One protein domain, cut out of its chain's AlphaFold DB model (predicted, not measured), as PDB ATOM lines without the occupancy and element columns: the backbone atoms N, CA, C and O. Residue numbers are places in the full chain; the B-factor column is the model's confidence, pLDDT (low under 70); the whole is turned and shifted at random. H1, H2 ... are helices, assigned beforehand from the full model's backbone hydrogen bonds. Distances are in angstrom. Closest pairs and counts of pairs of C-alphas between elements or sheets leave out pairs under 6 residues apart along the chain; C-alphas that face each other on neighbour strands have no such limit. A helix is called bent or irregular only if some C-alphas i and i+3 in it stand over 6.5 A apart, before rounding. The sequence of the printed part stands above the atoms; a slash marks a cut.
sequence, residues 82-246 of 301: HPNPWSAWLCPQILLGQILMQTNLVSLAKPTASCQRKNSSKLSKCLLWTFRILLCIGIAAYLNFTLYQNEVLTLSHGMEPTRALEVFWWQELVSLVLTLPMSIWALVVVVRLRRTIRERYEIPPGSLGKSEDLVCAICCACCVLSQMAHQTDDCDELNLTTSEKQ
ATOM      1  N   HIS A  82      26.526 -47.992  -4.529       88.50
ATOM      2  CA  HIS A  82      27.533 -48.351  -5.521       88.50
ATOM      3  C   HIS A  82      28.035 -47.085  -6.254       88.50
ATOM      4  O   HIS A  82      27.224 -46.228  -6.603       88.50
ATOM      5  N   PRO A  83      29.338 -46.931  -6.549       88.62
ATOM      6  CA  PRO A  83      29.864 -45.716  -7.185       88.62
ATOM      7  C   PRO A  83      29.329 -45.482  -8.610       88.62
ATOM      8  O   PRO A  83      29.161 -44.336  -9.019       88.62
ATOM      9  N   ASN A  84      29.029 -46.551  -9.356       87.19
ATOM     10  CA  ASN A  84      28.580 -46.478 -10.759       87.19
ATOM     11  C   ASN A  84      27.275 -45.679 -10.987       87.19
ATOM     12  O   ASN A  84      27.276 -44.818 -11.866       87.19
ATOM     13  N   PRO A  85      26.163 -45.898 -10.254       89.62
ATOM     14  CA  PRO A  85      24.967 -45.070 -10.421       89.62
ATOM     15  C   PRO A  85      25.222 -43.593 -10.086       89.62
ATOM     16  O   PRO A  85      24.759 -42.718 -10.816       89.62
ATOM     17  N   TRP A  86      26.021 -43.297  -9.054       92.81
ATOM     18  CA  TRP A  86      26.376 -41.915  -8.703       92.81
ATOM     19  C   TRP A  86      27.245 -41.243  -9.759       92.81
ATOM     20  O   TRP A  86      26.993 -40.091 -10.106       92.81
ATOM     21  N   SER A  87      28.237 -41.941 -10.310       92.06
ATOM     22  CA  SER A  87      29.055 -41.393 -11.391       92.06
ATOM     23  C   SER A  87      28.235 -41.198 -12.668       92.06
ATOM     24  O   SER A  87      28.427 -40.197 -13.352       92.06
ATOM     25  N   ALA A  88      27.263 -42.070 -12.950       93.19
ATOM     26  CA  ALA A  88      26.341 -41.914 -14.071       93.19
ATOM     27  C   ALA A  88      25.363 -40.734 -13.902       93.19
ATOM     28  O   ALA A  88      24.992 -40.117 -14.899       93.19
ATOM     29  N   TRP A  89      24.933 -40.421 -12.674       90.69
ATOM     30  CA  TRP A  89      24.042 -39.287 -12.384       90.69
ATOM     31  C   TRP A  89      24.774 -37.955 -12.273       90.69
ATOM     32  O   TRP A  89      24.375 -36.987 -12.913       90.69
ATOM     33  N   LEU A  90      25.840 -37.900 -11.478       91.31
ATOM     34  CA  LEU A  90      26.542 -36.653 -11.181       91.31
ATOM     35  C   LEU A  90      27.541 -36.281 -12.278       91.31
ATOM     36  O   LEU A  90      27.705 -35.108 -12.599       91.31
ATOM     37  N   CYS A  91      28.206 -37.280 -12.863       91.88
ATOM     38  CA  CYS A  91      29.335 -37.078 -13.769       91.88
ATOM     39  C   CYS A  91      29.264 -37.986 -15.016       91.88
ATOM     40  O   CYS A  91      30.255 -38.658 -15.330       91.88
ATOM     41  N   PRO A  92      28.146 -38.002 -15.774       92.19
ATOM     42  CA  PRO A  92      27.956 -38.924 -16.899       92.19
ATOM     43  C   PRO A  92      29.074 -38.833 -17.944       92.19
ATOM     44  O   PRO A  92      29.451 -39.839 -18.536       92.19
ATOM     45  N   GLN A  93      29.651 -37.644 -18.137       89.56
ATOM     46  CA  GLN A  93      30.755 -37.418 -19.075       89.56
ATOM     47  C   GLN A  93      32.061 -38.095 -18.631       89.56
ATOM     48  O   GLN A  93      32.807 -38.603 -19.467       89.56
ATOM     49  N   ILE A  94      32.334 -38.133 -17.322       90.62
ATOM     50  CA  ILE A  94      33.522 -38.799 -16.773       90.62
ATOM     51  C   ILE A  94      33.373 -40.309 -16.938       90.62
ATOM     52  O   ILE A  94      34.283 -40.952 -17.457       90.62
ATOM     53  N   LEU A  95      32.211 -40.855 -16.567       93.31
ATOM     54  CA  LEU A  95      31.922 -42.280 -16.730       93.31
ATOM     55  C   LEU A  95      31.967 -42.692 -18.210       93.31
ATOM     56  O   LEU A  95      32.580 -43.696 -18.557       93.31
ATOM     57  N   LEU A  96      31.401 -41.878 -19.103       92.94
ATOM     58  CA  LEU A  96      31.489 -42.091 -20.548       92.94
ATOM     59  C   LEU A  96      32.948 -42.130 -21.030       92.94
ATOM     60  O   LEU A  96      33.321 -43.008 -21.809       92.94
ATOM     61  N   GLY A  97      33.787 -41.214 -20.539       89.50
ATOM     62  CA  GLY A  97      35.224 -41.210 -20.804       89.50
ATOM     63  C   GLY A  97      35.926 -42.477 -20.309       89.50
ATOM     64  O   GLY A  97      36.740 -43.040 -21.037       89.50
ATOM     65  N   GLN A  98      35.583 -42.961 -19.112       90.88
ATOM     66  CA  GLN A  98      36.121 -44.207 -18.558       90.88
ATOM     67  C   GLN A  98      35.765 -45.415 -19.432       90.88
ATOM     68  O   GLN A  98      36.661 -46.168 -19.810       90.88
ATOM     69  N   ILE A  99      34.499 -45.548 -19.841       93.06
ATOM     70  CA  ILE A  99      34.046 -46.641 -20.715       93.06
ATOM     71  C   ILE A  99      34.765 -46.583 -22.072       93.06
ATOM     72  O   ILE A  99      35.207 -47.609 -22.593       93.06
ATOM     73  N   LEU A 100      34.932 -45.389 -22.654       89.25
ATOM     74  CA  LEU A 100      35.677 -45.214 -23.909       89.25
ATOM     75  C   LEU A 100      37.142 -45.661 -23.780       89.25
ATOM     76  O   LEU A 100      37.664 -46.315 -24.685       89.25
ATOM     77  N   MET A 101      37.791 -45.356 -22.652       85.81
ATOM     78  CA  MET A 101      39.165 -45.789 -22.380       85.81
ATOM     79  C   MET A 101      39.259 -47.309 -22.192       85.81
ATOM     80  O   MET A 101      40.102 -47.938 -22.829       85.81
ATOM     81  N   GLN A 102      38.370 -47.912 -21.395       87.06
ATOM     82  CA  GLN A 102      38.332 -49.366 -21.163       87.06
ATOM     83  C   GLN A 102      38.085 -50.150 -22.456       87.06
ATOM     84  O   GLN A 102      38.717 -51.167 -22.740       87.06
ATOM     85  N   THR A 103      37.186 -49.650 -23.300       84.44
ATOM     86  CA  THR A 103      36.857 -50.306 -24.572       84.44
ATOM     87  C   THR A 103      37.933 -50.124 -25.643       84.44
ATOM     88  O   THR A 103      37.836 -50.767 -26.691       84.44
ATOM     89  N   ASN A 104      38.975 -49.322 -25.386       82.50
ATOM     90  CA  ASN A 104      39.976 -48.905 -26.372       82.50
ATOM     91  C   ASN A 104      39.334 -48.299 -27.632       82.50
ATOM     92  O   ASN A 104      39.810 -48.481 -28.755       82.50
ATOM     93  N   LEU A 105      38.219 -47.586 -27.456       80.19
ATOM     94  CA  LEU A 105      37.510 -46.941 -28.548       80.19
ATOM     95  C   LEU A 105      37.951 -45.484 -28.687       80.19
ATOM     96  O   LEU A 105      38.071 -44.726 -27.726       80.19
ATOM     97  N   VAL A 106      38.162 -45.070 -29.933       74.88
ATOM     98  CA  VAL A 106      38.346 -43.660 -30.307       74.88
ATOM     99  C   VAL A 106      37.057 -42.891 -29.981       74.88
ATOM    100  O   VAL A 106      35.990 -43.496 -29.981       74.88
ATOM    101  N   SER A 107      37.094 -41.562 -29.787       66.19
ATOM    102  CA  SER A 107      35.915 -40.738 -29.411       66.19
ATOM    103  C   SER A 107      34.689 -40.824 -30.345       66.19
ATOM    104  O   SER A 107      33.640 -40.269 -30.036       66.19
ATOM    105  N   LEU A 108      34.794 -41.543 -31.467       70.38
ATOM    106  CA  LEU A 108      33.702 -41.863 -32.391       70.38
ATOM    107  C   LEU A 108      33.303 -43.351 -32.408       70.38
ATOM    108  O   LEU A 108      32.678 -43.801 -33.367       70.38
ATOM    109  N   ALA A 109      33.696 -44.110 -31.384       64.25
ATOM    110  CA  ALA A 109      33.446 -45.542 -31.226       64.25
ATOM    111  C   ALA A 109      33.956 -46.418 -32.391       64.25
ATOM    112  O   ALA A 109      33.453 -47.508 -32.642       64.25
ATOM    113  N   LYS A 110      34.978 -45.958 -33.126       72.56
ATOM    114  CA  LYS A 110      35.620 -46.775 -34.164       72.56
ATOM    115  C   LYS A 110      36.651 -47.703 -33.513       72.56
ATOM    116  O   LYS A 110      37.513 -47.184 -32.795       72.56
ATOM    117  N   PRO A 111      36.602 -49.024 -33.763       68.81
ATOM    118  CA  PRO A 111      37.608 -49.943 -33.252       68.81
ATOM    119  C   PRO A 111      38.979 -49.573 -33.821       68.81
ATOM    120  O   PRO A 111      39.148 -49.423 -35.035       68.81
ATOM    121  N   THR A 112      39.970 -49.406 -32.947       62.59
ATOM    122  CA  THR A 112      41.364 -49.299 -33.372       62.59
ATOM    123  C   THR A 112      41.822 -50.681 -33.811       62.59
ATOM    124  O   THR A 112      42.217 -51.496 -32.979       62.59
ATOM    125  N   ALA A 113      41.762 -50.969 -35.112       65.19
ATOM    126  CA  ALA A 113      42.464 -52.125 -35.657       65.19
ATOM    127  C   ALA A 113      43.931 -52.061 -35.191       65.19
ATOM    128  O   ALA A 113      44.570 -51.004 -35.260       65.19
ATOM    129  N   SER A 114      44.436 -53.184 -34.689       53.09
ATOM    130  CA  SER A 114      45.669 -53.410 -33.915       53.09
ATOM    131  C   SER A 114      46.995 -52.944 -34.550       53.09
ATOM    132  O   SER A 114      48.064 -53.175 -33.997       53.09
ATOM    133  N   CYS A 115      46.963 -52.205 -35.661       45.12
ATOM    134  CA  CYS A 115      48.137 -51.745 -36.403       45.12
ATOM    135  C   CYS A 115      48.443 -50.238 -36.302       45.12
ATOM    136  O   CYS A 115      49.368 -49.765 -36.964       45.12
ATOM    137  N   GLN A 116      47.732 -49.441 -35.494       48.78
ATOM    138  CA  GLN A 116      47.872 -47.973 -35.547       48.78
ATOM    139  C   GLN A 116      48.581 -47.314 -34.352       48.78
ATOM    140  O   GLN A 116      48.178 -46.261 -33.863       48.78
ATOM    141  N   ARG A 117      49.741 -47.856 -33.955       54.97
ATOM    142  CA  ARG A 117      50.644 -47.221 -32.969       54.97
ATOM    143  C   ARG A 117      51.216 -45.869 -33.438       54.97
ATOM    144  O   ARG A 117      51.649 -45.075 -32.612       54.97
ATOM    145  N   LYS A 118      51.192 -45.566 -34.745       56.78
ATOM    146  CA  LYS A 118      51.789 -44.338 -35.315       56.78
ATOM    147  C   LYS A 118      50.862 -43.108 -35.378       56.78
ATOM    148  O   LYS A 118      51.365 -42.017 -35.613       56.78
ATOM    149  N   ASN A 119      49.552 -43.232 -35.121       54.16
ATOM    150  CA  ASN A 119      48.605 -42.100 -35.217       54.16
ATOM    151  C   ASN A 119      47.997 -41.633 -33.878       54.16
ATOM    152  O   ASN A 119      47.121 -40.763 -33.883       54.16
ATOM    153  N   SER A 120      48.475 -42.131 -32.729       60.81
ATOM    154  CA  SER A 120      47.937 -41.760 -31.403       60.81
ATOM    155  C   SER A 120      48.028 -40.254 -31.101       60.81
ATOM    156  O   SER A 120      47.178 -39.703 -30.399       60.81
ATOM    157  N   SER A 121      48.994 -39.551 -31.703       68.94
ATOM    158  CA  SER A 121      49.196 -38.113 -31.499       68.94
ATOM    159  C   SER A 121      48.068 -37.247 -32.064       68.94
ATOM    160  O   SER A 121      47.822 -36.159 -31.546       68.94
ATOM    161  N   LYS A 122      47.352 -37.702 -33.103       71.94
ATOM    162  CA  LYS A 122      46.230 -36.945 -33.685       71.94
ATOM    163  C   LYS A 122      44.961 -37.082 -32.846       71.94
ATOM    164  O   LYS A 122      44.243 -36.103 -32.662       71.94
ATOM    165  N   LEU A 123      44.720 -38.269 -32.289       65.56
ATOM    166  CA  LEU A 123      43.547 -38.527 -31.459       65.56
ATOM    167  C   LEU A 123      43.614 -37.788 -30.119       65.56
ATOM    168  O   LEU A 123      42.644 -37.143 -29.725       65.56
ATOM    169  N   SER A 124      44.780 -37.814 -29.467       72.50
ATOM    170  CA  SER A 124      45.015 -37.052 -28.235       72.50
ATOM    171  C   SER A 124      44.754 -35.553 -28.438       72.50
ATOM    172  O   SER A 124      44.113 -34.918 -27.604       72.50
ATOM    173  N   LYS A 125      45.141 -34.999 -29.597       79.25
ATOM    174  CA  LYS A 125      44.882 -33.592 -29.941       79.25
ATOM    175  C   LYS A 125      43.399 -33.286 -30.140       79.25
ATOM    176  O   LYS A 125      42.966 -32.219 -29.727       79.25
ATOM    177  N   CYS A 126      42.633 -34.192 -30.751       74.19
ATOM    178  CA  CYS A 126      41.193 -34.012 -30.951       74.19
ATOM    179  C   CYS A 126      40.439 -34.003 -29.614       74.19
ATOM    180  O   CYS A 126      39.698 -33.062 -29.349       74.19
ATOM    181  N   LEU A 127      40.707 -34.979 -28.740       71.94
ATOM    182  CA  LEU A 127      40.127 -35.026 -27.394       71.94
ATOM    183  C   LEU A 127      40.497 -33.792 -26.565       71.94
ATOM    184  O   LEU A 127      39.633 -33.193 -25.929       71.94
ATOM    185  N   LEU A 128      41.765 -33.369 -26.617       78.44
ATOM    186  CA  LEU A 128      42.220 -32.159 -25.937       78.44
ATOM    187  C   LEU A 128      41.514 -30.904 -26.472       78.44
ATOM    188  O   LEU A 128      41.194 -30.005 -25.698       78.44
ATOM    189  N   TRP A 129      41.247 -30.840 -27.778       84.31
ATOM    190  CA  TRP A 129      40.482 -29.753 -28.390       84.31
ATOM    191  C   TRP A 129      39.026 -29.737 -27.929       84.31
ATOM    192  O   TRP A 129      38.539 -28.684 -27.532       84.31
ATOM    193  N   THR A 130      38.348 -30.887 -27.918       78.75
ATOM    194  CA  THR A 130      36.976 -30.994 -27.402       78.75
ATOM    195  C   THR A 130      36.908 -30.579 -25.935       78.75
ATOM    196  O   THR A 130      36.041 -29.793 -25.566       78.75
ATOM    197  N   PHE A 131      37.862 -31.025 -25.111       78.88
ATOM    198  CA  PHE A 131      37.959 -30.620 -23.710       78.88
ATOM    199  C   PHE A 131      38.166 -29.108 -23.552       78.88
ATOM    200  O   PHE A 131      37.505 -28.480 -22.733       78.88
ATOM    201  N   ARG A 132      39.044 -28.500 -24.359       83.88
ATOM    202  CA  ARG A 132      39.265 -27.046 -24.344       83.88
ATOM    203  C   ARG A 132      38.015 -26.269 -24.741       83.88
ATOM    204  O   ARG A 132      37.689 -25.299 -24.073       83.88
ATOM    205  N   ILE A 133      37.308 -26.703 -25.785       84.75
ATOM    206  CA  ILE A 133      36.042 -26.084 -26.203       84.75
ATOM    207  C   ILE A 133      35.019 -26.164 -25.064       84.75
ATOM    208  O   ILE A 133      34.427 -25.151 -24.708       84.75
ATOM    209  N   LEU A 134      34.867 -27.339 -24.452       80.69
ATOM    210  CA  LEU A 134      33.971 -27.554 -23.315       80.69
ATOM    211  C   LEU A 134      34.313 -26.666 -22.118       80.69
ATOM    212  O   LEU A 134      33.423 -26.050 -21.538       80.69
ATOM    213  N   LEU A 135      35.597 -26.572 -21.774       84.81
ATOM    214  CA  LEU A 135      36.077 -25.719 -20.693       84.81
ATOM    215  C   LEU A 135      35.779 -24.243 -20.981       84.81
ATOM    216  O   LEU A 135      35.272 -23.545 -20.108       84.81
ATOM    217  N   CYS A 136      36.037 -23.777 -22.205       86.50
ATOM    218  CA  CYS A 136      35.734 -22.405 -22.610       86.50
ATOM    219  C   CYS A 136      34.230 -22.107 -22.553       86.50
ATOM    220  O   CYS A 136      33.849 -21.058 -22.043       86.50
ATOM    221  N   ILE A 137      33.380 -23.024 -23.030       83.81
ATOM    222  CA  ILE A 137      31.918 -22.882 -22.953       83.81
ATOM    223  C   ILE A 137      31.463 -22.837 -21.490       83.81
ATOM    224  O   ILE A 137      30.665 -21.977 -21.132       83.81
ATOM    225  N   GLY A 138      31.997 -23.714 -20.634       83.75
ATOM    226  CA  GLY A 138      31.670 -23.740 -19.207       83.75
ATOM    227  C   GLY A 138      32.074 -22.457 -18.481       83.75
ATOM    228  O   GLY A 138      31.274 -21.896 -17.737       83.75
ATOM    229  N   ILE A 139      33.282 -21.946 -18.742       88.44
ATOM    230  CA  ILE A 139      33.747 -20.664 -18.195       88.44
ATOM    231  C   ILE A 139      32.868 -19.519 -18.705       88.44
ATOM    232  O   ILE A 139      32.436 -18.693 -17.908       88.44
ATOM    233  N   ALA A 140      32.556 -19.476 -20.002       85.31
ATOM    234  CA  ALA A 140      31.697 -18.443 -20.575       85.31
ATOM    235  C   ALA A 140      30.285 -18.468 -19.969       85.31
ATOM    236  O   ALA A 140      29.755 -17.419 -19.616       85.31
ATOM    237  N   ALA A 141      29.701 -19.656 -19.783       84.06
ATOM    238  CA  ALA A 141      28.402 -19.824 -19.140       84.06
ATOM    239  C   ALA A 141      28.427 -19.381 -17.666       84.06
ATOM    240  O   ALA A 141      27.528 -18.668 -17.229       84.06
ATOM    241  N   TYR A 142      29.474 -19.741 -16.916       87.12
ATOM    242  CA  TYR A 142      29.652 -19.321 -15.523       87.12
ATOM    243  C   TYR A 142      29.835 -17.804 -15.384       87.12
ATOM    244  O   TYR A 142      29.227 -17.177 -14.515       87.12
ATOM    245  N   LEU A 143      30.652 -17.200 -16.252       90.06
ATOM    246  CA  LEU A 143      30.849 -15.753 -16.280       90.06
ATOM    247  C   LEU A 143      29.547 -15.037 -16.639       90.06
ATOM    248  O   LEU A 143      29.185 -14.093 -15.947       90.06
ATOM    249  N   ASN A 144      28.813 -15.520 -17.646       83.38
ATOM    250  CA  ASN A 144      27.510 -14.967 -18.009       83.38
ATOM    251  C   ASN A 144      26.523 -15.050 -16.831       83.38
ATOM    252  O   ASN A 144      25.931 -14.049 -16.446       83.38
ATOM    253  N   PHE A 145      26.439 -16.206 -16.165       85.31
ATOM    254  CA  PHE A 145      25.623 -16.370 -14.959       85.31
ATOM    255  C   PHE A 145      26.019 -15.402 -13.831       85.31
ATOM    256  O   PHE A 145      25.154 -14.803 -13.199       85.31
ATOM    257  N   THR A 146      27.318 -15.219 -13.586       88.44
ATOM    258  CA  THR A 146      27.814 -14.327 -12.525       88.44
ATOM    259  C   THR A 146      27.532 -12.858 -12.846       88.44
ATOM    260  O   THR A 146      27.081 -12.112 -11.979       88.44
ATOM    261  N   LEU A 147      27.767 -12.436 -14.092       86.94
ATOM    262  CA  LEU A 147      27.456 -11.083 -14.561       86.94
ATOM    263  C   LEU A 147      25.951 -10.807 -14.462       86.94
ATOM    264  O   LEU A 147      25.562  -9.768 -13.935       86.94
ATOM    265  N   TYR A 148      25.123 -11.776 -14.858       83.94
ATOM    266  CA  TYR A 148      23.670 -11.705 -14.733       83.94
ATOM    267  C   TYR A 148      23.217 -11.534 -13.278       83.94
ATOM    268  O   TYR A 148      22.442 -10.630 -12.976       83.94
ATOM    269  N   GLN A 149      23.722 -12.359 -12.354       85.12
ATOM    270  CA  GLN A 149      23.376 -12.253 -10.930       85.12
ATOM    271  C   GLN A 149      23.732 -10.875 -10.359       85.12
ATOM    272  O   GLN A 149      22.943 -10.289  -9.618       85.12
ATOM    273  N   ASN A 150      24.886 -10.326 -10.747       86.62
ATOM    274  CA  ASN A 150      25.309  -8.996 -10.312       86.62
ATOM    275  C   ASN A 150      24.396  -7.886 -10.861       86.62
ATOM    276  O   ASN A 150      24.041  -6.968 -10.118       86.62
ATOM    277  N   GLU A 151      23.979  -7.963 -12.128       84.88
ATOM    278  CA  GLU A 151      23.050  -6.990 -12.713       84.88
ATOM    279  C   GLU A 151      21.663  -7.063 -12.073       84.88
ATOM    280  O   GLU A 151      21.131  -6.037 -11.650       84.88
ATOM    281  N   VAL A 152      21.094  -8.265 -11.929       84.19
ATOM    282  CA  VAL A 152      19.778  -8.457 -11.297       84.19
ATOM    283  C   VAL A 152      19.778  -7.922  -9.867       84.19
ATOM    284  O   VAL A 152      18.840  -7.227  -9.472       84.19
ATOM    285  N   LEU A 153      20.844  -8.178  -9.103       86.25
ATOM    286  CA  LEU A 153      20.970  -7.664  -7.743       86.25
ATOM    287  C   LEU A 153      21.006  -6.128  -7.724       86.25
ATOM    288  O   LEU A 153      20.288  -5.511  -6.937       86.25
ATOM    289  N   THR A 154      21.773  -5.520  -8.634       85.00
ATOM    290  CA  THR A 154      21.919  -4.058  -8.746       85.00
ATOM    291  C   THR A 154      20.613  -3.381  -9.165       85.00
ATOM    292  O   THR A 154      20.265  -2.318  -8.656       85.00
ATOM    293  N   LEU A 155      19.859  -3.999 -10.075       79.94
ATOM    294  CA  LEU A 155      18.641  -3.416 -10.638       79.94
ATOM    295  C   LEU A 155      17.369  -3.724  -9.829       79.94
ATOM    296  O   LEU A 155      16.346  -3.064 -10.028       79.94
ATOM    297  N   SER A 156      17.419  -4.668  -8.884       81.19
ATOM    298  CA  SER A 156      16.287  -5.021  -8.008       81.19
ATOM    299  C   SER A 156      15.688  -3.833  -7.237       81.19
ATOM    300  O   SER A 156      14.538  -3.891  -6.816       81.19
ATOM    301  N   HIS A 157      16.433  -2.732  -7.089       82.62
ATOM    302  CA  HIS A 157      16.012  -1.546  -6.341       82.62
ATOM    303  C   HIS A 157      15.194  -0.515  -7.149       82.62
ATOM    304  O   HIS A 157      14.901   0.559  -6.629       82.62
ATOM    305  N   GLY A 158      14.790  -0.805  -8.394       82.44
ATOM    306  CA  GLY A 158      13.923   0.122  -9.141       82.44
ATOM    307  C   GLY A 158      13.565  -0.248 -10.581       82.44
ATOM    308  O   GLY A 158      13.168   0.633 -11.340       82.44
ATOM    309  N   MET A 159      13.741  -1.505 -11.001       81.75
ATOM    310  CA  MET A 159      13.473  -1.899 -12.387       81.75
ATOM    311  C   MET A 159      11.981  -2.151 -12.653       81.75
ATOM    312  O   MET A 159      11.296  -2.798 -11.862       81.75
ATOM    313  N   GLU A 160      11.497  -1.706 -13.816       89.06
ATOM    314  CA  GLU A 160      10.199  -2.130 -14.344       89.06
ATOM    315  C   GLU A 160      10.196  -3.637 -14.679       89.06
ATOM    316  O   GLU A 160      11.168  -4.152 -15.242       89.06
ATOM    317  N   PRO A 161       9.095  -4.360 -14.398       86.88
ATOM    318  CA  PRO A 161       9.013  -5.819 -14.538       86.88
ATOM    319  C   PRO A 161       9.201  -6.335 -15.976       86.88
ATOM    320  O   PRO A 161       9.575  -7.490 -16.174       86.88
ATOM    321  N   THR A 162       8.971  -5.496 -16.988       89.38
ATOM    322  CA  THR A 162       9.119  -5.845 -18.411       89.38
ATOM    323  C   THR A 162      10.570  -6.136 -18.788       89.38
ATOM    324  O   THR A 162      10.845  -7.146 -19.431       89.38
ATOM    325  N   ARG A 163      11.516  -5.312 -18.324       84.31
ATOM    326  CA  ARG A 163      12.949  -5.507 -18.593       84.31
ATOM    327  C   ARG A 163      13.494  -6.755 -17.907       84.31
ATOM    328  O   ARG A 163      14.290  -7.472 -18.500       84.31
ATOM    329  N   ALA A 164      13.031  -7.061 -16.695       82.94
ATOM    330  CA  ALA A 164      13.463  -8.258 -15.973       82.94
ATOM    331  C   ALA A 164      13.120  -9.552 -16.737       82.94
ATOM    332  O   ALA A 164      13.949 -10.460 -16.825       82.94
ATOM    333  N   LEU A 165      11.925  -9.612 -17.338       87.38
ATOM    334  CA  LEU A 165      11.513 -10.728 -18.192       87.38
ATOM    335  C   LEU A 165      12.413 -10.859 -19.424       87.38
ATOM    336  O   LEU A 165      12.840 -11.967 -19.735       87.38
ATOM    337  N   GLU A 166      12.739  -9.757 -20.106       88.19
ATOM    338  CA  GLU A 166      13.619  -9.792 -21.283       88.19
ATOM    339  C   GLU A 166      14.993 -10.392 -20.961       88.19
ATOM    340  O   GLU A 166      15.447 -11.285 -21.679       88.19
ATOM    341  N   VAL A 167      15.637  -9.970 -19.865       83.25
ATOM    342  CA  VAL A 167      16.956 -10.514 -19.489       83.25
ATOM    343  C   VAL A 167      16.856 -12.002 -19.126       83.25
ATOM    344  O   VAL A 167      17.723 -12.786 -19.514       83.25
ATOM    345  N   PHE A 168      15.783 -12.424 -18.446       87.00
ATOM    346  CA  PHE A 168      15.537 -13.841 -18.150       87.00
ATOM    347  C   PHE A 168      15.412 -14.688 -19.430       87.00
ATOM    348  O   PHE A 168      16.081 -15.713 -19.559       87.00
ATOM    349  N   TRP A 169      14.625 -14.237 -20.413       91.56
ATOM    350  CA  TRP A 169      14.466 -14.941 -21.693       91.56
ATOM    351  C   TRP A 169      15.775 -15.045 -22.477       91.56
ATOM    352  O   TRP A 169      16.073 -16.106 -23.029       91.56
ATOM    353  N   TRP A 170      16.574 -13.976 -22.518       87.50
ATOM    354  CA  TRP A 170      17.882 -14.005 -23.174       87.50
ATOM    355  C   TRP A 170      18.846 -14.979 -22.499       87.50
ATOM    356  O   TRP A 170      19.559 -15.702 -23.195       87.50
ATOM    357  N   GLN A 171      18.841 -15.047 -21.167       83.81
ATOM    358  CA  GLN A 171      19.683 -15.978 -20.420       83.81
ATOM    359  C   GLN A 171      19.312 -17.437 -20.707       83.81
ATOM    360  O   GLN A 171      20.190 -18.249 -21.007       83.81
ATOM    361  N   GLU A 172      18.019 -17.765 -20.679       87.81
ATOM    362  CA  GLU A 172      17.531 -19.103 -21.030       87.81
ATOM    363  C   GLU A 172      17.834 -19.450 -22.491       87.81
ATOM    364  O   GLU A 172      18.278 -20.558 -22.790       87.81
ATOM    365  N   LEU A 173      17.692 -18.491 -23.412       91.00
ATOM    366  CA  LEU A 173      18.027 -18.691 -24.821       91.00
ATOM    367  C   LEU A 173      19.525 -18.962 -25.019       91.00
ATOM    368  O   LEU A 173      19.886 -19.895 -25.735       91.00
ATOM    369  N   VAL A 174      20.405 -18.183 -24.386       85.81
ATOM    370  CA  VAL A 174      21.861 -18.392 -24.462       85.81
ATOM    371  C   VAL A 174      22.245 -19.736 -23.846       85.81
ATOM    372  O   VAL A 174      23.022 -20.486 -24.441       85.81
ATOM    373  N   SER A 175      21.664 -20.076 -22.692       84.50
ATOM    374  CA  SER A 175      21.841 -21.379 -22.049       84.50
ATOM    375  C   SER A 175      21.422 -22.518 -22.983       84.50
ATOM    376  O   SER A 175      22.202 -23.442 -23.225       84.50
ATOM    377  N   LEU A 176      20.240 -22.425 -23.596       89.06
ATOM    378  CA  LEU A 176      19.729 -23.401 -24.555       89.06
ATOM    379  C   LEU A 176      20.658 -23.547 -25.770       89.06
ATOM    380  O   LEU A 176      21.021 -24.665 -26.132       89.06
ATOM    381  N   VAL A 177      21.088 -22.437 -26.378       88.94
ATOM    382  CA  VAL A 177      21.967 -22.435 -27.563       88.94
ATOM    383  C   VAL A 177      23.321 -23.086 -27.270       88.94
ATOM    384  O   VAL A 177      23.859 -23.782 -28.131       88.94
ATOM    385  N   LEU A 178      23.871 -22.902 -26.068       83.50
ATOM    386  CA  LEU A 178      25.154 -23.495 -25.681       83.50
ATOM    387  C   LEU A 178      25.027 -24.969 -25.266       83.50
ATOM    388  O   LEU A 178      25.889 -25.787 -25.598       83.50
ATOM    389  N   THR A 179      23.964 -25.332 -24.547       84.00
ATOM    390  CA  THR A 179      23.802 -26.671 -23.952       84.00
ATOM    391  C   THR A 179      23.194 -27.693 -24.907       84.00
ATOM    392  O   THR A 179      23.551 -28.875 -24.850       84.00
ATOM    393  N   LEU A 180      22.315 -27.275 -25.818       88.56
ATOM    394  CA  LEU A 180      21.603 -28.177 -26.721       88.56
ATOM    395  C   LEU A 180      22.540 -28.896 -27.711       88.56
ATOM    396  O   LEU A 180      22.471 -30.127 -27.776       88.56
ATOM    397  N   PRO A 181      23.478 -28.225 -28.414       87.44
ATOM    398  CA  PRO A 181      24.423 -28.914 -29.295       87.44
ATOM    399  C   PRO A 181      25.302 -29.918 -28.543       87.44
ATOM    400  O   PRO A 181      25.560 -31.016 -29.041       87.44
ATOM    401  N   MET A 182      25.720 -29.575 -27.320       83.75
ATOM    402  CA  MET A 182      26.523 -30.460 -26.477       83.75
ATOM    403  C   MET A 182      25.740 -31.686 -26.013       83.75
ATOM    404  O   MET A 182      26.279 -32.793 -26.008       83.75
ATOM    405  N   SER A 183      24.462 -31.506 -25.680       89.06
ATOM    406  CA  SER A 183      23.559 -32.589 -25.285       89.06
ATOM    407  C   SER A 183      23.286 -33.539 -26.454       89.06
ATOM    408  O   SER A 183      23.364 -34.755 -26.286       89.06
ATOM    409  N   ILE A 184      23.060 -33.002 -27.658       92.31
ATOM    410  CA  ILE A 184      22.922 -33.796 -28.890       92.31
ATOM    411  C   ILE A 184      24.212 -34.567 -29.178       92.31
ATOM    412  O   ILE A 184      24.164 -35.764 -29.466       92.31
ATOM    413  N   TRP A 185      25.372 -33.916 -29.079       89.31
ATOM    414  CA  TRP A 185      26.657 -34.579 -29.288       89.31
ATOM    415  C   TRP A 185      26.879 -35.717 -28.285       89.31
ATOM    416  O   TRP A 185      27.206 -36.832 -28.694       89.31
ATOM    417  N   ALA A 186      26.635 -35.475 -26.993       90.31
ATOM    418  CA  ALA A 186      26.757 -36.491 -25.953       90.31
ATOM    419  C   ALA A 186      25.807 -37.673 -26.203       90.31
ATOM    420  O   ALA A 186      26.232 -38.825 -26.126       90.31
ATOM    421  N   LEU A 187      24.557 -37.402 -26.591       94.62
ATOM    422  CA  LEU A 187      23.588 -38.430 -26.966       94.62
ATOM    423  C   LEU A 187      24.094 -39.279 -28.141       94.62
ATOM    424  O   LEU A 187      24.064 -40.507 -28.073       94.62
ATOM    425  N   VAL A 188      24.618 -38.647 -29.197       93.75
ATOM    426  CA  VAL A 188      25.194 -39.356 -30.353       93.75
ATOM    427  C   VAL A 188      26.364 -40.246 -29.930       93.75
ATOM    428  O   VAL A 188      26.462 -41.378 -30.409       93.75
ATOM    429  N   VAL A 189      27.242 -39.768 -29.043       91.38
ATOM    430  CA  VAL A 189      28.369 -40.562 -28.527       91.38
ATOM    431  C   VAL A 189      27.866 -41.757 -27.718       91.38
ATOM    432  O   VAL A 189      28.330 -42.866 -27.962       91.38
ATOM    433  N   VAL A 190      26.893 -41.571 -26.821       95.31
ATOM    434  CA  VAL A 190      26.310 -42.658 -26.013       95.31
ATOM    435  C   VAL A 190      25.656 -43.721 -26.897       95.31
ATOM    436  O   VAL A 190      25.938 -44.906 -26.733       95.31
ATOM    437  N   VAL A 191      24.841 -43.316 -27.878       96.38
ATOM    438  CA  VAL A 191      24.181 -44.243 -28.815       96.38
ATOM    439  C   VAL A 191      25.210 -45.028 -29.623       96.38
ATOM    440  O   VAL A 191      25.100 -46.247 -29.762       96.38
ATOM    441  N   ARG A 192      26.241 -44.349 -30.141       94.06
ATOM    442  CA  ARG A 192      27.318 -45.009 -30.890       94.06
ATOM    443  C   ARG A 192      28.102 -45.979 -30.025       94.06
ATOM    444  O   ARG A 192      28.322 -47.107 -30.449       94.06
ATOM    445  N   LEU A 193      28.494 -45.556 -28.829       94.38
ATOM    446  CA  LEU A 193      29.235 -46.389 -27.893       94.38
ATOM    447  C   LEU A 193      28.449 -47.650 -27.538       94.38
ATOM    448  O   LEU A 193      28.995 -48.749 -27.613       94.38
ATOM    449  N   ARG A 194      27.160 -47.503 -27.223       95.50
ATOM    450  CA  ARG A 194      26.296 -48.635 -26.893       95.50
ATOM    451  C   ARG A 194      26.190 -49.625 -28.039       95.50
ATOM    452  O   ARG A 194      26.331 -50.825 -27.817       95.50
ATOM    453  N   ARG A 195      26.016 -49.124 -29.262       95.44
ATOM    454  CA  ARG A 195      25.984 -49.954 -30.465       95.44
ATOM    455  C   ARG A 195      27.301 -50.696 -30.685       95.44
ATOM    456  O   ARG A 195      27.279 -51.881 -30.987       95.44
ATOM    457  N   THR A 196      28.442 -50.041 -30.492       93.44
ATOM    458  CA  THR A 196      29.750 -50.694 -30.630       93.44
ATOM    459  C   THR A 196      29.979 -51.757 -29.560       93.44
ATOM    460  O   THR A 196      30.502 -52.823 -29.867       93.44
ATOM    461  N   ILE A 197      29.569 -51.503 -28.314       93.75
ATOM    462  CA  ILE A 197      29.603 -52.508 -27.243       93.75
ATOM    463  C   ILE A 197      28.715 -53.696 -27.630       93.75
ATOM    464  O   ILE A 197      29.166 -54.834 -27.595       93.75
ATOM    465  N   ARG A 198      27.490 -53.442 -28.085       95.06
ATOM    466  CA  ARG A 198      26.554 -54.472 -28.547       95.06
ATOM    467  C   ARG A 198      27.130 -55.330 -29.675       95.06
ATOM    468  O   ARG A 198      27.081 -56.549 -29.576       95.06
ATOM    469  N   GLU A 199      27.712 -54.703 -30.697       93.44
ATOM    470  CA  GLU A 199      28.384 -55.391 -31.808       93.44
ATOM    471  C   GLU A 199      29.583 -56.219 -31.311       93.44
ATOM    472  O   GLU A 199      29.772 -57.344 -31.759       93.44
ATOM    473  N   ARG A 200      30.355 -55.708 -30.342       89.88
ATOM    474  CA  ARG A 200      31.516 -56.408 -29.763       89.88
ATOM    475  C   ARG A 200      31.143 -57.630 -28.921       89.88
ATOM    476  O   ARG A 200      31.912 -58.584 -28.891       89.88
ATOM    477  N   TYR A 201      30.015 -57.583 -28.219       92.06
ATOM    478  CA  TYR A 201      29.524 -58.681 -27.375       92.06
ATOM    479  C   TYR A 201      28.428 -59.515 -28.056       92.06
ATOM    480  O   TYR A 201      27.775 -60.318 -27.390       92.06
ATOM    481  N   GLU A 202      28.201 -59.307 -29.358       95.06
ATOM    482  CA  GLU A 202      27.195 -60.016 -30.161       95.06
ATOM    483  C   GLU A 202      25.778 -59.956 -29.558       95.06
ATOM    484  O   GLU A 202      24.964 -60.858 -29.736       95.06
ATOM    485  N   ILE A 203      25.460 -58.881 -28.828       96.00
ATOM    486  CA  ILE A 203      24.159 -58.712 -28.174       96.00
ATOM    487  C   ILE A 203      23.114 -58.397 -29.263       96.00
ATOM    488  O   ILE A 203      23.257 -57.395 -29.972       96.00
ATOM    489  N   PRO A 204      22.056 -59.209 -29.440       95.88
ATOM    490  CA  PRO A 204      21.048 -58.952 -30.454       95.88
ATOM    491  C   PRO A 204      20.259 -57.680 -30.104       95.88
ATOM    492  O   PRO A 204      20.067 -57.366 -28.924       95.88
ATOM    493  N   PRO A 205      19.791 -56.920 -31.109       95.00
ATOM    494  CA  PRO A 205      18.892 -55.803 -30.860       95.00
ATOM    495  C   PRO A 205      17.562 -56.313 -30.287       95.00
ATOM    496  O   PRO A 205      17.076 -57.377 -30.670       95.00
ATOM    497  N   GLY A 206      16.963 -55.543 -29.381       92.88
ATOM    498  CA  GLY A 206      15.648 -55.819 -28.815       92.88
ATOM    499  C   GLY A 206      14.505 -55.588 -29.811       92.88
ATOM    500  O   GLY A 206      14.708 -55.366 -31.006       92.88
ATOM    501  N   SER A 207      13.270 -55.582 -29.306       94.06
ATOM    502  CA  SER A 207      12.045 -55.448 -30.118       94.06
ATOM    503  C   SER A 207      11.964 -54.151 -30.935       94.06
ATOM    504  O   SER A 207      11.333 -54.125 -31.987       94.06
ATOM    505  N   LEU A 208      12.631 -53.084 -30.482       93.75
ATOM    506  CA  LEU A 208      12.717 -51.798 -31.185       93.75
ATOM    507  C   LEU A 208      13.780 -51.785 -32.304       93.75
ATOM    508  O   LEU A 208      13.960 -50.779 -32.992       93.75
ATOM    509  N   GLY A 209      14.508 -52.885 -32.513       93.81
ATOM    510  CA  GLY A 209      15.505 -53.004 -33.571       93.81
ATOM    511  C   GLY A 209      16.639 -51.981 -33.433       93.81
ATOM    512  O   GLY A 209      17.244 -51.820 -32.376       93.81
ATOM    513  N   LYS A 210      16.943 -51.269 -34.527       91.31
ATOM    514  CA  LYS A 210      18.077 -50.325 -34.596       91.31
ATOM    515  C   LYS A 210      17.874 -49.039 -33.783       91.31
ATOM    516  O   LYS A 210      18.858 -48.356 -33.513       91.31
ATOM    517  N   SER A 211      16.637 -48.677 -33.436       96.12
ATOM    518  CA  SER A 211      16.341 -47.451 -32.679       96.12
ATOM    519  C   SER A 211      16.361 -47.655 -31.165       96.12
ATOM    520  O   SER A 211      16.361 -46.670 -30.432       96.12
ATOM    521  N   GLU A 212      16.432 -48.900 -30.687       96.38
ATOM    522  CA  GLU A 212      16.458 -49.219 -29.256       96.38
ATOM    523  C   GLU A 212      17.560 -48.447 -28.514       96.38
ATOM    524  O   GLU A 212      17.313 -47.872 -27.456       96.38
ATOM    525  N   ASP A 213      18.762 -48.357 -29.095       96.69
ATOM    526  CA  ASP A 213      19.883 -47.635 -28.485       96.69
ATOM    527  C   ASP A 213      19.571 -46.148 -28.276       96.69
ATOM    528  O   ASP A 213      19.911 -45.593 -27.232       96.69
ATOM    529  N   LEU A 214      18.888 -45.524 -29.243       97.12
ATOM    530  CA  LEU A 214      18.466 -44.126 -29.176       97.12
ATOM    531  C   LEU A 214      17.375 -43.927 -28.122       97.12
ATOM    532  O   LEU A 214      17.497 -43.033 -27.289       97.12
ATOM    533  N   VAL A 215      16.340 -44.771 -28.136       97.31
ATOM    534  CA  VAL A 215      15.214 -44.677 -27.194       97.31
ATOM    535  C   VAL A 215      15.709 -44.834 -25.762       97.31
ATOM    536  O   VAL A 215      15.420 -43.996 -24.916       97.31
ATOM    537  N   CYS A 216      16.526 -45.846 -25.482       96.06
ATOM    538  CA  CYS A 216      17.055 -46.041 -24.138       96.06
ATOM    539  C   CYS A 216      17.975 -44.897 -23.693       96.06
ATOM    540  O   CYS A 216      17.933 -44.517 -22.525       96.06
ATOM    541  N   ALA A 217      18.798 -44.351 -24.596       96.44
ATOM    542  CA  ALA A 217      19.680 -43.236 -24.265       96.44
ATOM    543  C   ALA A 217      18.894 -41.950 -23.953       96.44
ATOM    544  O   ALA A 217      19.300 -41.206 -23.065       96.44
ATOM    545  N   ILE A 218      17.760 -41.713 -24.626       96.06
ATOM    546  CA  ILE A 218      16.860 -40.582 -24.340       96.06
ATOM    547  C   ILE A 218      16.071 -40.817 -23.044       96.06
ATOM    548  O   ILE A 218      15.984 -39.916 -22.214       96.06
ATOM    549  N   CYS A 219      15.506 -42.012 -22.848       96.44
ATOM    550  CA  CYS A 219      14.636 -42.303 -21.705       96.44
ATOM    551  C   CYS A 219      15.396 -42.437 -20.378       96.44
ATOM    552  O   CYS A 219      14.888 -42.010 -19.347       96.44
ATOM    553  N   CYS A 220      16.588 -43.047 -20.376       95.19
ATOM    554  CA  CYS A 220      17.412 -43.169 -19.172       95.19
ATOM    555  C   CYS A 220      18.910 -43.243 -19.516       95.19
ATOM    556  O   CYS A 220      19.531 -44.308 -19.469       95.19
ATOM    557  N   ALA A 221      19.520 -42.098 -19.836       95.00
ATOM    558  CA  ALA A 221      20.946 -42.018 -20.174       95.00
ATOM    559  C   ALA A 221      21.860 -42.617 -19.087       95.00
ATOM    560  O   ALA A 221      22.809 -43.340 -19.386       95.00
ATOM    561  N   CYS A 222      21.557 -42.364 -17.815       95.06
ATOM    562  CA  CYS A 222      22.341 -42.858 -16.684       95.06
ATOM    563  C   CYS A 222      22.264 -44.380 -16.508       95.06
ATOM    564  O   CYS A 222      23.286 -45.022 -16.272       95.06
ATOM    565  N   CYS A 223      21.077 -44.964 -16.688       95.88
ATOM    566  CA  CYS A 223      20.863 -46.407 -16.731       95.88
ATOM    567  C   CYS A 223      21.743 -47.062 -17.801       95.88
ATOM    568  O   CYS A 223      22.459 -48.025 -17.538       95.88
ATOM    569  N   VAL A 224      21.718 -46.491 -19.010       96.94
ATOM    570  CA  VAL A 224      22.492 -46.972 -20.156       96.94
ATOM    571  C   VAL A 224      23.994 -46.882 -19.890       96.94
ATOM    572  O   VAL A 224      24.712 -47.848 -20.141       96.94
ATOM    573  N   LEU A 225      24.479 -45.767 -19.341       96.38
ATOM    574  CA  LEU A 225      25.889 -45.616 -18.964       96.38
ATOM    575  C   LEU A 225      26.307 -46.632 -17.895       96.38
ATOM    576  O   LEU A 225      27.343 -47.276 -18.045       96.38
ATOM    577  N   SER A 226      25.489 -46.825 -16.857       95.06
ATOM    578  CA  SER A 226      25.760 -47.814 -15.808       95.06
ATOM    579  C   SER A 226      25.789 -49.240 -16.365       95.06
ATOM    580  O   SER A 226      26.694 -50.003 -16.028       95.06
ATOM    581  N   GLN A 227      24.841 -49.594 -17.240       95.44
ATOM    582  CA  GLN A 227      24.793 -50.893 -17.918       95.44
ATOM    583  C   GLN A 227      26.055 -51.127 -18.762       95.44
ATOM    584  O   GLN A 227      26.653 -52.199 -18.689       95.44
ATOM    585  N   MET A 228      26.481 -50.128 -19.539       95.88
ATOM    586  CA  MET A 228      27.697 -50.222 -20.351       95.88
ATOM    587  C   MET A 228      28.955 -50.364 -19.493       95.88
ATOM    588  O   MET A 228      29.778 -51.215 -19.808       95.88
ATOM    589  N   ALA A 229      29.076 -49.603 -18.399       94.50
ATOM    590  CA  ALA A 229      30.195 -49.723 -17.461       94.50
ATOM    591  C   ALA A 229      30.293 -51.139 -16.868       94.50
ATOM    592  O   ALA A 229      31.347 -51.761 -16.901       94.50
ATOM    593  N   HIS A 230      29.161 -51.707 -16.437       92.50
ATOM    594  CA  HIS A 230      29.120 -53.084 -15.931       92.50
ATOM    595  C   HIS A 230      29.520 -54.113 -16.992       92.50
ATOM    596  O   HIS A 230      30.138 -55.129 -16.679       92.50
ATOM    597  N   GLN A 231      29.160 -53.873 -18.255       93.50
ATOM    598  CA  GLN A 231      29.566 -54.754 -19.341       93.50
ATOM    599  C   GLN A 231      31.090 -54.726 -19.532       93.50
ATOM    600  O   GLN A 231      31.675 -55.778 -19.796       93.50
ATOM    601  N   THR A 232      31.726 -53.557 -19.386       92.12
ATOM    602  CA  THR A 232      33.148 -53.338 -19.690       92.12
ATOM    603  C   THR A 232      34.107 -53.603 -18.538       92.12
ATOM    604  O   THR A 232      35.277 -53.843 -18.822       92.12
ATOM    605  N   ASP A 233      33.639 -53.645 -17.288       89.56
ATOM    606  CA  ASP A 233      34.491 -53.877 -16.110       89.56
ATOM    607  C   ASP A 233      35.315 -55.188 -16.192       89.56
ATOM    608  O   ASP A 233      36.465 -55.216 -15.761       89.56
ATOM    609  N   ASP A 234      34.801 -56.250 -16.828       77.50
ATOM    610  CA  ASP A 234      35.513 -57.544 -16.914       77.50
ATOM    611  C   ASP A 234      36.595 -57.585 -18.013       77.50
ATOM    612  O   ASP A 234      37.457 -58.465 -18.015       77.50
ATOM    613  N   CYS A 235      36.590 -56.639 -18.963       67.31
ATOM    614  CA  CYS A 235      37.641 -56.578 -19.989       67.31
ATOM    615  C   CYS A 235      39.018 -56.265 -19.387       67.31
ATOM    616  O   CYS A 235      40.042 -56.627 -19.971       67.31
ATOM    617  N   ASP A 236      39.058 -55.575 -18.248       64.25
ATOM    618  CA  ASP A 236      40.312 -55.187 -17.607       64.25
ATOM    619  C   ASP A 236      41.031 -56.399 -16.998       64.25
ATOM    620  O   ASP A 236      42.261 -56.461 -17.032       64.25
ATOM    621  N   GLU A 237      40.285 -57.396 -16.521       68.75
ATOM    622  CA  GLU A 237      40.844 -58.583 -15.867       68.75
ATOM    623  C   GLU A 237      41.561 -59.497 -16.871       68.75
ATOM    624  O   GLU A 237      42.712 -59.875 -16.654       68.75
ATOM    625  N   LEU A 238      40.957 -59.740 -18.039       63.56
ATOM    626  CA  LEU A 238      41.564 -60.554 -19.103       63.56
ATOM    627  C   LEU A 238      42.811 -59.909 -19.724       63.56
ATOM    628  O   LEU A 238      43.761 -60.605 -20.085       63.56
ATOM    629  N   ASN A 239      42.831 -58.579 -19.856       63.31
ATOM    630  CA  ASN A 239      43.998 -57.866 -20.382       63.31
ATOM    631  C   ASN A 239      45.157 -57.842 -19.380       63.31
ATOM    632  O   ASN A 239      46.320 -57.810 -19.785       63.31
ATOM    633  N   LEU A 240      44.861 -57.833 -18.075       63.62
ATOM    634  CA  LEU A 240      45.884 -57.910 -17.037       63.62
ATOM    635  C   LEU A 240      46.571 -59.272 -17.060       63.62
ATOM    636  O   LEU A 240      47.795 -59.288 -17.149       63.62
ATOM    637  N   THR A 241      45.818 -60.373 -17.108       66.19
ATOM    638  CA  THR A 241      46.396 -61.728 -17.130       66.19
ATOM    639  C   THR A 241      47.235 -61.993 -18.380       66.19
ATOM    640  O   THR A 241      48.315 -62.575 -18.285       66.19
ATOM    641  N   THR A 242      46.815 -61.504 -19.555       63.09
ATOM    642  CA  THR A 242      47.643 -61.593 -20.774       63.09
ATOM    643  C   THR A 242      48.875 -60.697 -20.705       63.09
ATOM    644  O   THR A 242      49.953 -61.108 -21.133       63.09
ATOM    645  N   SER A 243      48.750 -59.484 -20.154       62.75
ATOM    646  CA  SER A 243      49.895 -58.580 -20.021       62.75
ATOM    647  C   SER A 243      50.897 -59.039 -18.967       62.75
ATOM    648  O   SER A 243      52.081 -58.811 -19.159       62.75
ATOM    649  N   GLU A 244      50.456 -59.686 -17.888       67.00
ATOM    650  CA  GLU A 244      51.316 -60.236 -16.839       67.00
ATOM    651  C   GLU A 244      52.102 -61.430 -17.380       67.00
ATOM    652  O   GLU A 244      53.330 -61.388 -17.340       67.00
ATOM    653  N   LYS A 245      51.438 -62.369 -18.080       59.50
ATOM    654  CA  LYS A 245      52.127 -63.442 -18.826       59.50
ATOM    655  C   LYS A 245      53.168 -62.888 -19.808       59.50
ATOM    656  O   LYS A 245      54.255 -63.436 -19.915       59.50
ATOM    657  N   GLN A 246      52.880 -61.778 -20.492       55.50
ATOM    658  CA  GLN A 246      53.818 -61.186 -21.454       55.50
ATOM    659  C   GLN A 246      54.888 -60.273 -20.822       55.50
ATOM    660  O   GLN A 246      55.873 -59.923 -21.476       55.50
TER     661      GLN A 246
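Overview. This is residues 82 to 246 of the 301 residues of the protein "Hypothetical protein" of Pseudo-nitzschia delicatissima (UniProt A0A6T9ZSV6). A long, loosely paired helical hairpin, H3 and H4a, makes the longest axis; past a bend, H4 runs on as H4b into a head of short helices, where H4b, H2 and H6 form a bundle, H1 packs on H6 and H5 on H4b. Residues 237 to 246, in H7, stick out. The printed part has 165 residues with seven named helices, H1 to H7 in order, and no named strand: all helix. It is loose, radius of gyration of the C-alphas 21.0 A, spanning 74 by 41 by 29 A.

Arrangement. H4, residues 161 to 200, was assigned as one helix by its hydrogen bonds but is bent, with C-alphas 178 and 181 6.6 A apart; its arms, H4a, residues 161 to 178, and H4b, residues 181 to 200, stand at a shallow tilt of 30 degrees. H3, residues 120 to 155, and H4a form a hairpin, opposite ways at 6 degrees; with residues 137 to 152 alone H3 only just touches H4a, by 3 pairs of C-alphas within 8 A, the closest Ile 137 and Leu 178, 7.3 A. H6, residues 221 to 232, touches H4b, closest C-alphas Met 228 and Arg 194, 6.9 A. H2, residues 92 to 102, touches H6, the same way at a shallow tilt of 20 degrees, closest C-alphas Ile 99 and Ala 229, 5.9 A. H1, residues 83 to 90, touches H6, closest C-alphas Ala 88 and Cys 222, 4.9 A. H5, residues 209 to 219, only just irregular with C-alphas 210 and 213 6.9 A apart, touches H4b, closest C-alphas Asp 213 and Val 191, 5.5 A. H7, residues 235 to 246, and H6 meet only through their link. Every O i to N i+4 pair is within hydrogen-bond range in H1, H2, H4a, H4b, H6 and H7, 31 of 32 in H3 and 5 of 7 in H5.

Along the chain. H3 is 52.5 A long, H4b 28.4 A and H4a 26.4 A. H1 begins at C-alpha 83 (29.864, -45.716, -7.185), and H7 ends at C-alpha 246 (53.818, -61.186, -21.454).

Size, cuts and confidence. The C-alphas farthest apart, Gly 158 and Lys 245, are 74.8 A apart. The printed part has no cut; the link from H2 to H3, 17 residues, is long. Mean pLDDT of the printed part is 84.3; residues 111 to 121 and 235 to 246 are among those under 70.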